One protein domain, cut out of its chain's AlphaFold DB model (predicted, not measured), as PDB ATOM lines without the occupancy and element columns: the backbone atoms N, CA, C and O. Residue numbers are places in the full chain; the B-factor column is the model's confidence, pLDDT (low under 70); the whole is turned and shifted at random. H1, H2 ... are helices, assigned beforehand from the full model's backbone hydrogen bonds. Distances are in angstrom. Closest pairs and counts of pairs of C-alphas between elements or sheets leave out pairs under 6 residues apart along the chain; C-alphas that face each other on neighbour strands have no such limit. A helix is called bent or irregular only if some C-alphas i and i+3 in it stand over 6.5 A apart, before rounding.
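Overview. This is residues 2 to 65 of the 124 residues of a protein of Schistosoma mattheei (UniProt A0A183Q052). A small body, the hairpin of H2 and H3 with short H1 near its end toward H4, has a long arm: H4 starts there, and residues 51 to 65 stick out. The printed part has 64 residues, four named helices, H1 to H4 in order, and no named strand: all helix. It is loose, with a radius of gyration of the C-alphas of 14.0 A, spanning 43 by 26 by 19 A.

Along the chain. H4, residues 45 to 63, runs 24.9 A to C-alpha 63 at (51.176, 71.002, 32.315). It has a kink of 35 degrees near residue 52 and is irregular, C-alphas 47 and 50 being 7.1 A apart. H3 is residues 31 to 40, 13.5 A; H2 is residues 8 to 18, 15.1 A; H1 is residues 2 to 6, 6.2 A, from C-alpha 2 at (39.183, 42.646, 23.184).

Arrangement. H4 touches H1 with residues 46 to 47 alone, the closest C-alphas being Tyr 3 and Ala 47, 5.6 A. H2 and H3 touch, closest at C-alphas 18 and 31, 5.4 A, at a steep tilt of 44 degrees, opposite ways. Every O i to N i+4 pair is within hydrogen-bond range in H1, H2 and H3, and 13 of 15 in H4.

Size, cuts and confidence. The printed part has no cut; the link H2 to H3 is long, and no printed residue is under 70 in pLDDT.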
ATOM      1  N   ARG A   2      38.037  42.188  24.008       70.31
ATOM      2  CA  ARG A   2      39.183  42.646  23.184       70.31
ATOM      3  C   ARG A   2      39.998  43.785  23.825       70.31
ATOM      4  O   ARG A   2      41.220  43.696  23.837       70.31
ATOM      5  N   TYR A   3      39.326  44.785  24.401       80.12
ATOM      6  CA  TYR A   3      39.961  45.968  25.004       80.12
ATOM      7  C   TYR A   3      40.767  45.647  26.274       80.12
ATOM      8  O   TYR A   3      41.933  46.021  26.384       80.12
ATOM      9  N   VAL A   4      40.188  44.856  27.185       79.38
ATOM     10  CA  VAL A   4      40.864  44.388  28.410       79.38
ATOM     11  C   VAL A   4      42.064  43.498  28.079       79.38
ATOM     12  O   VAL A   4      43.109  43.612  28.706       79.38
ATOM     13  N   SER A   5      41.965  42.637  27.059       81.06
ATOM     14  CA  SER A   5      43.101  41.805  26.639       81.06
ATOM     15  C   SER A   5      44.217  42.588  25.944       81.06
ATOM     16  O   SER A   5      45.364  42.157  25.984       81.06
ATOM     17  N   SER A   6      43.898  43.714  25.297       86.88
ATOM     18  CA  SER A   6      44.886  44.540  24.594       86.88
ATOM     19  C   SER A   6      45.645  45.508  25.499       86.88
ATOM     20  O   SER A   6      46.673  46.026  25.074       86.88
ATOM     21  N   ASN A   7      45.160  45.765  26.717       91.19
ATOM     22  CA  ASN A   7      45.783  46.697  27.651       91.19
ATOM     23  C   ASN A   7      46.136  45.988  28.980       91.19
ATOM     24  O   ASN A   7      45.251  45.756  29.809       91.19
ATOM     25  N   PRO A   8      47.421  45.639  29.194       93.38
ATOM     26  CA  PRO A   8      47.879  44.972  30.414       93.38
ATOM     27  C   PRO A   8      47.657  45.778  31.698       93.38
ATOM     28  O   PRO A   8      47.380  45.186  32.739       93.38
ATOM     29  N   GLU A   9      47.755  47.107  31.633       94.81
ATOM     30  CA  GLU A   9      47.544  47.991  32.784       94.81
ATOM     31  C   GLU A   9      46.074  47.979  33.213       94.81
ATOM     32  O   GLU A   9      45.767  47.727  34.376       94.81
ATOM     33  N   LEU A  10      45.154  48.120  32.252       94.94
ATOM     34  CA  LEU A  10      43.716  48.014  32.507       94.94
ATOM     35  C   LEU A  10      43.357  46.670  33.142       94.94
ATOM     36  O   LEU A  10      42.566  46.607  34.083       94.94
ATOM     37  N   ARG A  11      43.939  45.585  32.624       94.38
ATOM     38  CA  ARG A  11      43.736  44.251  33.182       94.38
ATOM     39  C   ARG A  11      44.204  44.176  34.632       94.38
ATOM     40  O   ARG A  11      43.459  43.662  35.460       94.38
ATOM     41  N   LEU A  12      45.387  44.707  34.938       94.56
ATOM     42  CA  LEU A  12      45.908  44.739  36.302       94.56
ATOM     43  C   LEU A  12      44.970  45.506  37.244       94.56
ATOM     44  O   LEU A  12      44.653  45.002  38.317       94.56
ATOM     45  N   CYS A  13      44.475  46.677  36.833       94.19
ATOM     46  CA  CYS A  13      43.516  47.444  37.630       94.19
ATOM     47  C   CYS A  13      42.220  46.658  37.886       94.19
ATOM     48  O   CYS A  13      41.720  46.632  39.007       94.19
ATOM     49  N   LEU A  14      41.682  45.983  36.867       94.12
ATOM     50  CA  LEU A  14      40.479  45.157  37.007       94.12
ATOM     51  C   LEU A  14      40.711  43.943  37.917       94.12
ATOM     52  O   LEU A  14      39.848  43.627  38.733       94.12
ATOM     53  N   ASP A  15      41.872  43.294  37.813       93.12
ATOM     54  CA  ASP A  15      42.258  42.190  38.692       93.12
ATOM     55  C   ASP A  15      42.386  42.675  40.152       93.12
ATOM     56  O   ASP A  15      41.849  42.041  41.055       93.12
ATOM     57  N   GLN A  16      42.971  43.855  40.395       93.50
ATOM     58  CA  GLN A  16      43.045  44.460  41.734       93.50
ATOM     59  C   GLN A  16      41.665  44.798  42.318       93.50
ATOM     60  O   GLN A  16      41.436  44.599  43.513       93.50
ATOM     61  N   ILE A  17      40.735  45.281  41.486       93.00
ATOM     62  CA  ILE A  17      39.343  45.521  41.895       93.00
ATOM     63  C   ILE A  17      38.657  44.195  42.251       93.00
ATOM     64  O   ILE A  17      37.934  44.134  43.243       93.00
ATOM     65  N   ARG A  18      38.891  43.131  41.474       91.69
ATOM     66  CA  ARG A  18      38.301  41.805  41.709       91.69
ATOM     67  C   ARG A  18      38.842  41.132  42.969       91.69
ATOM     68  O   ARG A  18      38.067  40.536  43.707       91.69
ATOM     69  N   ASP A  19      40.152  41.193  43.186       88.88
ATOM     70  CA  ASP A  19      40.853  40.360  44.172       88.88
ATOM     71  C   ASP A  19      40.847  40.966  45.589       88.88
ATOM     72  O   ASP A  19      41.564  40.503  46.475       88.88
ATOM     73  N   GLY A  20      40.046  42.013  45.823       86.00
ATOM     74  CA  GLY A  20      39.929  42.649  47.135       86.00
ATOM     75  C   GLY A  20      41.162  43.456  47.550       86.00
ATOM     76  O   GLY A  20      41.303  43.779  48.727       86.00
ATOM     77  N   TYR A  21      42.044  43.817  46.606       91.94
ATOM     78  CA  TYR A  21      43.301  44.531  46.881       91.94
ATOM     79  C   TYR A  21      43.081  45.827  47.679       91.94
ATOM     80  O   TYR A  21      43.840  46.141  48.593       91.94
ATOM     81  N   TYR A  22      42.009  46.561  47.364       91.31
ATOM     82  CA  TYR A  22      41.655  47.817  48.033       91.31
ATOM     83  C   TYR A  22      40.872  47.631  49.339       91.31
ATOM     84  O   TYR A  22      40.901  48.514  50.196       91.31
ATOM     85  N   CYS A  23      40.186  46.497  49.511       91.94
ATOM     86  CA  CYS A  23      39.384  46.193  50.697       91.94
ATOM     87  C   CYS A  23      39.633  44.751  51.177       91.94
ATOM     88  O   CYS A  23      38.764  43.896  51.016       91.94
ATOM     89  N   PRO A  24      40.784  44.466  51.820       89.94
ATOM     90  CA  PRO A  24      41.142  43.100  52.215       89.94
ATOM     91  C   PRO A  24      40.181  42.462  53.229       89.94
ATOM     92  O   PRO A  24      40.049  41.243  53.271       89.94
ATOM     93  N   ASN A  25      39.510  43.281  54.045       94.06
ATOM     94  CA  ASN A  25      38.540  42.816  55.043       94.06
ATOM     95  C   ASN A  25      37.190  42.413  54.420       94.06
ATOM     96  O   ASN A  25      36.435  41.670  55.041       94.06
ATOM     97  N   GLU A  26      36.893  42.889  53.207       92.69
ATOM     98  CA  GLU A  26      35.656  42.622  52.463       92.69
ATOM     99  C   GLU A  26      35.991  42.395  50.974       92.69
ATOM    100  O   GLU A  26      35.700  43.239  50.124       92.69
ATOM    101  N   PRO A  27      36.641  41.268  50.629       89.50
ATOM    102  CA  PRO A  27      37.245  41.081  49.309       89.50
ATOM    103  C   PRO A  27      36.225  41.012  48.164       89.50
ATOM    104  O   PRO A  27      36.537  41.399  47.042       89.50
ATOM    105  N   ASP A  28      34.994  40.571  48.433       92.88
ATOM    106  CA  ASP A  28      33.934  40.485  47.421       92.88
ATOM    107  C   ASP A  28      33.201  41.825  47.180       92.88
ATOM    108  O   ASP A  28      32.368  41.899  46.274       92.88
ATOM    109  N   LEU A  29      33.509  42.897  47.930       94.06
ATOM    110  CA  LEU A  29      32.774  44.174  47.897       94.06
ATOM    111  C   LEU A  29      32.648  44.773  46.484       94.06
ATOM    112  O   LEU A  29      31.608  45.326  46.129       94.06
ATOM    113  N   PHE A  30      33.690  44.650  45.658       94.88
ATOM    114  CA  PHE A  30      33.728  45.240  44.312       94.88
ATOM    115  C   PHE A  30      33.479  44.243  43.177       94.88
ATOM    116  O   PHE A  30      33.582  44.595  41.999       94.88
ATOM    117  N   LYS A  31      33.116  43.001  43.495       91.50
ATOM    118  CA  LYS A  31      32.936  41.941  42.499       91.50
ATOM    119  C   LYS A  31      31.833  42.258  41.494       91.50
ATOM    120  O   LYS A  31      32.007  42.031  40.299       91.50
ATOM    121  N   ASP A  32      30.740  42.860  41.955       93.06
ATOM    122  CA  ASP A  32      29.643  43.297  41.088       93.06
ATOM    123  C   ASP A  32      30.066  44.418  40.133       93.06
ATOM    124  O   ASP A  32      29.629  44.448  38.982       93.06
ATOM    125  N   LEU A  33      30.941  45.323  40.583       93.31
ATOM    126  CA  LEU A  33      31.510  46.366  39.732       93.31
ATOM    127  C   LEU A  33      32.414  45.754  38.659       93.31
ATOM    128  O   LEU A  33      32.236  46.052  37.479       93.31
ATOM    129  N   TYR A  34      33.334  44.867  39.051       93.69
ATOM    130  CA  TYR A  34      34.187  44.136  38.112       93.69
ATOM    131  C   TYR A  34      33.350  43.393  37.064       93.69
ATOM    132  O   TYR A  34      33.601  43.527  35.868       93.69
ATOM    133  N   ASN A  35      32.321  42.662  37.505       92.88
ATOM    134  CA  ASN A  35      31.441  41.922  36.610       92.88
ATOM    135  C   ASN A  35      30.799  42.868  35.594       92.88
ATOM    136  O   ASN A  35      30.983  42.661  34.400       92.88
ATOM    137  N   LYS A  36      30.160  43.959  36.039       94.12
ATOM    138  CA  LYS A  36      29.543  44.952  35.142       94.12
ATOM    139  C   LYS A  36      30.528  45.542  34.129       94.12
ATOM    140  O   LYS A  36      30.159  45.734  32.974       94.12
ATOM    141  N   LEU A  37      31.767  45.819  34.534       93.12
ATOM    142  CA  LEU A  37      32.794  46.372  33.645       93.12
ATOM    143  C   LEU A  37      33.294  45.352  32.614       93.12
ATOM    144  O   LEU A  37      33.555  45.712  31.472       93.12
ATOM    145  N   VAL A  38      33.424  44.076  32.984       90.38
ATOM    146  CA  VAL A  38      34.007  43.052  32.099       90.38
ATOM    147  C   VAL A  38      32.967  42.379  31.201       90.38
ATOM    148  O   VAL A  38      33.293  42.020  30.064       90.38
ATOM    149  N   THR A  39      31.739  42.180  31.689       88.56
ATOM    150  CA  THR A  39      30.675  41.481  30.952       88.56
ATOM    151  C   THR A  39      29.834  42.427  30.106       88.56
ATOM    152  O   THR A  39      29.575  42.112  28.945       88.56
ATOM    153  N   GLU A  40      29.413  43.562  30.665       91.06
ATOM    154  CA  GLU A  40      28.464  44.477  30.021       91.06
ATOM    155  C   GLU A  40      29.143  45.702  29.408       91.06
ATOM    156  O   GLU A  40      28.815  46.069  28.284       91.06
ATOM    157  N   ASP A  41      30.045  46.348  30.154       92.06
ATOM    158  CA  ASP A  41      30.690  47.623  29.806       92.06
ATOM    159  C   ASP A  41      29.725  48.644  29.169       92.06
ATOM    160  O   ASP A  41      29.991  49.242  28.128       92.06
ATOM    161  N   LYS A  42      28.550  48.832  29.785       93.56
ATOM    162  CA  LYS A  42      27.442  49.618  29.207       93.56
ATOM    163  C   LYS A  42      27.833  51.048  28.814       93.56
ATOM    164  O   LYS A  42      27.241  51.617  27.900       93.56
ATOM    165  N   PHE A  43      28.790  51.629  29.531       94.81
ATOM    166  CA  PHE A  43      29.273  52.989  29.313       94.81
ATOM    167  C   PHE A  43      30.615  53.039  28.575       94.81
ATOM    168  O   PHE A  43      31.202  54.112  28.505       94.81
ATOM    169  N   MET A  44      31.086  51.914  28.021       94.44
ATOM    170  CA  MET A  44      32.321  51.818  27.233       94.44
ATOM    171  C   MET A  44      33.579  52.265  27.995       94.44
ATOM    172  O   MET A  44      34.549  52.731  27.403       94.44
ATOM    173  N   VAL A  45      33.592  52.090  29.318       95.00
ATOM    174  CA  VAL A  45      34.694  52.509  30.195       95.00
ATOM    175  C   VAL A  45      35.973  51.763  29.831       95.00
ATOM    176  O   VAL A  45      37.041  52.365  29.730       95.00
ATOM    177  N   CYS A  46      35.885  50.448  29.611       94.12
ATOM    178  CA  CYS A  46      37.054  49.651  29.247       94.12
ATOM    179  C   CYS A  46      37.499  49.905  27.802       94.12
ATOM    180  O   CYS A  46      38.684  49.743  27.502       94.12
ATOM    181  N   ALA A  47      36.575  50.279  26.915       92.25
ATOM    182  CA  ALA A  47      36.903  50.647  25.541       92.25
ATOM    183  C   ALA A  47      37.652  51.990  25.470       92.25
ATOM    184  O   ALA A  47      38.692  52.065  24.816       92.25
ATOM    185  N   ASP A  48      37.184  53.005  26.200       95.56
ATOM    186  CA  ASP A  48      37.753  54.359  26.173       95.56
ATOM    187  C   ASP A  48      39.029  54.503  27.014       95.56
ATOM    188  O   ASP A  48      39.778  55.465  26.845       95.56
ATOM    189  N   TYR A  49      39.327  53.542  27.897       95.50
ATOM    190  CA  TYR A  49      40.471  53.606  28.811       95.50
ATOM    191  C   TYR A  49      41.802  53.924  28.110       95.50
ATOM    192  O   TYR A  49      42.564  54.767  28.578       95.50
ATOM    193  N   GLY A  50      42.094  53.281  26.974       94.19
ATOM    194  CA  GLY A  50      43.355  53.509  26.256       94.19
ATOM    195  C   GLY A  50      43.485  54.933  25.708       94.19
ATOM    196  O   GLY A  50      44.540  55.556  25.825       94.19
ATOM    197  N   ASP A  51      42.397  55.466  25.152       95.88
ATOM    198  CA  ASP A  51      42.348  56.833  24.635       95.88
ATOM    199  C   ASP A  51      42.393  57.863  25.767       95.88
ATOM    200  O   ASP A  51      43.079  58.880  25.652       95.88
ATOM    201  N   TYR A  52      41.735  57.561  26.886       96.88
ATOM    202  CA  TYR A  52      41.802  58.362  28.101       96.88
ATOM    203  C   TYR A  52      43.233  58.451  28.648       96.88
ATOM    204  O   TYR A  52      43.712  59.552  28.914       96.88
ATOM    205  N   MET A  53      43.952  57.328  28.752       96.81
ATOM    206  CA  MET A  53      45.344  57.321  29.220       96.81
ATOM    207  C   MET A  53      46.278  58.099  28.286       96.81
ATOM    208  O   MET A  53      47.144  58.835  28.758       96.81
ATOM    209  N   ARG A  54      46.070  58.012  26.963       97.00
ATOM    210  CA  ARG A  54      46.800  58.844  25.993       97.00
ATOM    211  C   ARG A  54      46.552  60.332  26.238       97.00
ATOM    212  O   ARG A  54      47.509  61.094  26.350       97.00
ATOM    213  N   ALA A  55      45.289  60.738  26.359       98.25
ATOM    214  CA  ALA A  55      44.936  62.132  26.620       98.25
ATOM    215  C   ALA A  55      45.499  62.626  27.964       98.25
ATOM    216  O   ALA A  55      45.983  63.752  28.051       98.25
ATOM    217  N   GLN A  56      45.506  61.783  29.000       98.12
ATOM    218  CA  GLN A  56      46.114  62.117  30.292       98.12
ATOM    219  C   GLN A  56      47.629  62.338  30.191       98.12
ATOM    220  O   GLN A  56      48.142  63.301  30.758       98.12
ATOM    221  N   ALA A  57      48.345  61.525  29.412       98.12
ATOM    222  CA  ALA A  57      49.770  61.748  29.162       98.12
ATOM    223  C   ALA A  57      50.029  63.080  28.425       98.12
ATOM    224  O   ALA A  57      50.985  63.796  28.734       98.12
ATOM    225  N   GLU A  58      49.157  63.456  27.482       98.12
ATOM    226  CA  GLU A  58      49.217  64.764  26.815       98.12
ATOM    227  C   GLU A  58      48.978  65.922  27.794       98.12
ATOM    228  O   GLU A  58      49.676  66.937  27.718       98.12
ATOM    229  N   VAL A  59      48.044  65.766  28.741       98.12
ATOM    230  CA  VAL A  59      47.808  66.736  29.823       98.12
ATOM    231  C   VAL A  59      49.050  66.884  30.694       98.12
ATOM    232  O   VAL A  59      49.484  68.010  30.927       98.12
ATOM    233  N   GLU A  60      49.665  65.781  31.125       98.12
ATOM    234  CA  GLU A  60      50.880  65.822  31.946       98.12
ATOM    235  C   GLU A  60      52.025  66.545  31.216       98.12
ATOM    236  O   GLU A  60      52.716  67.388  31.792       98.12
ATOM    237  N   SER A  61      52.206  66.259  29.922       97.94
ATOM    238  CA  SER A  61      53.201  66.943  29.093       97.94
ATOM    239  C   SER A  61      52.892  68.432  28.926       97.94
ATOM    240  O   SER A  61      53.807  69.249  29.010       97.94
ATOM    241  N   ALA A  62      51.628  68.798  28.701       98.00
ATOM    242  CA  ALA A  62      51.217  70.189  28.552       98.00
ATOM    243  C   ALA A  62      51.364  70.980  29.857       98.00
ATOM    244  O   ALA A  62      51.755  72.141  29.806       98.00
ATOM    245  N   TYR A  63      51.090  70.360  31.005       98.06
ATOM    246  CA  TYR A  63      51.176  71.002  32.315       98.06
ATOM    247  C   TYR A  63      52.617  71.354  32.712       98.06
ATOM    248  O   TYR A  63      52.845  72.367  33.365       98.06
ATOM    249  N   LYS A  64      53.604  70.557  32.274       98.25
ATOM    250  CA  LYS A  64      55.037  70.846  32.477       98.25
ATOM    251  C   LYS A  64      55.508  72.107  31.734       98.25
ATOM    252  O   LYS A  64      56.511  72.694  32.125       98.25
ATOM    253  N   ASP A  65      54.809  72.520  30.675       98.31
ATOM    254  CA  ASP A  65      55.051  73.776  29.958       98.31
ATOM    255  C   ASP A  65      54.086  74.859  30.464       98.31
ATOM    256  O   ASP A  65      52.977  75.035  29.954       98.31
TER     257      ASP A  65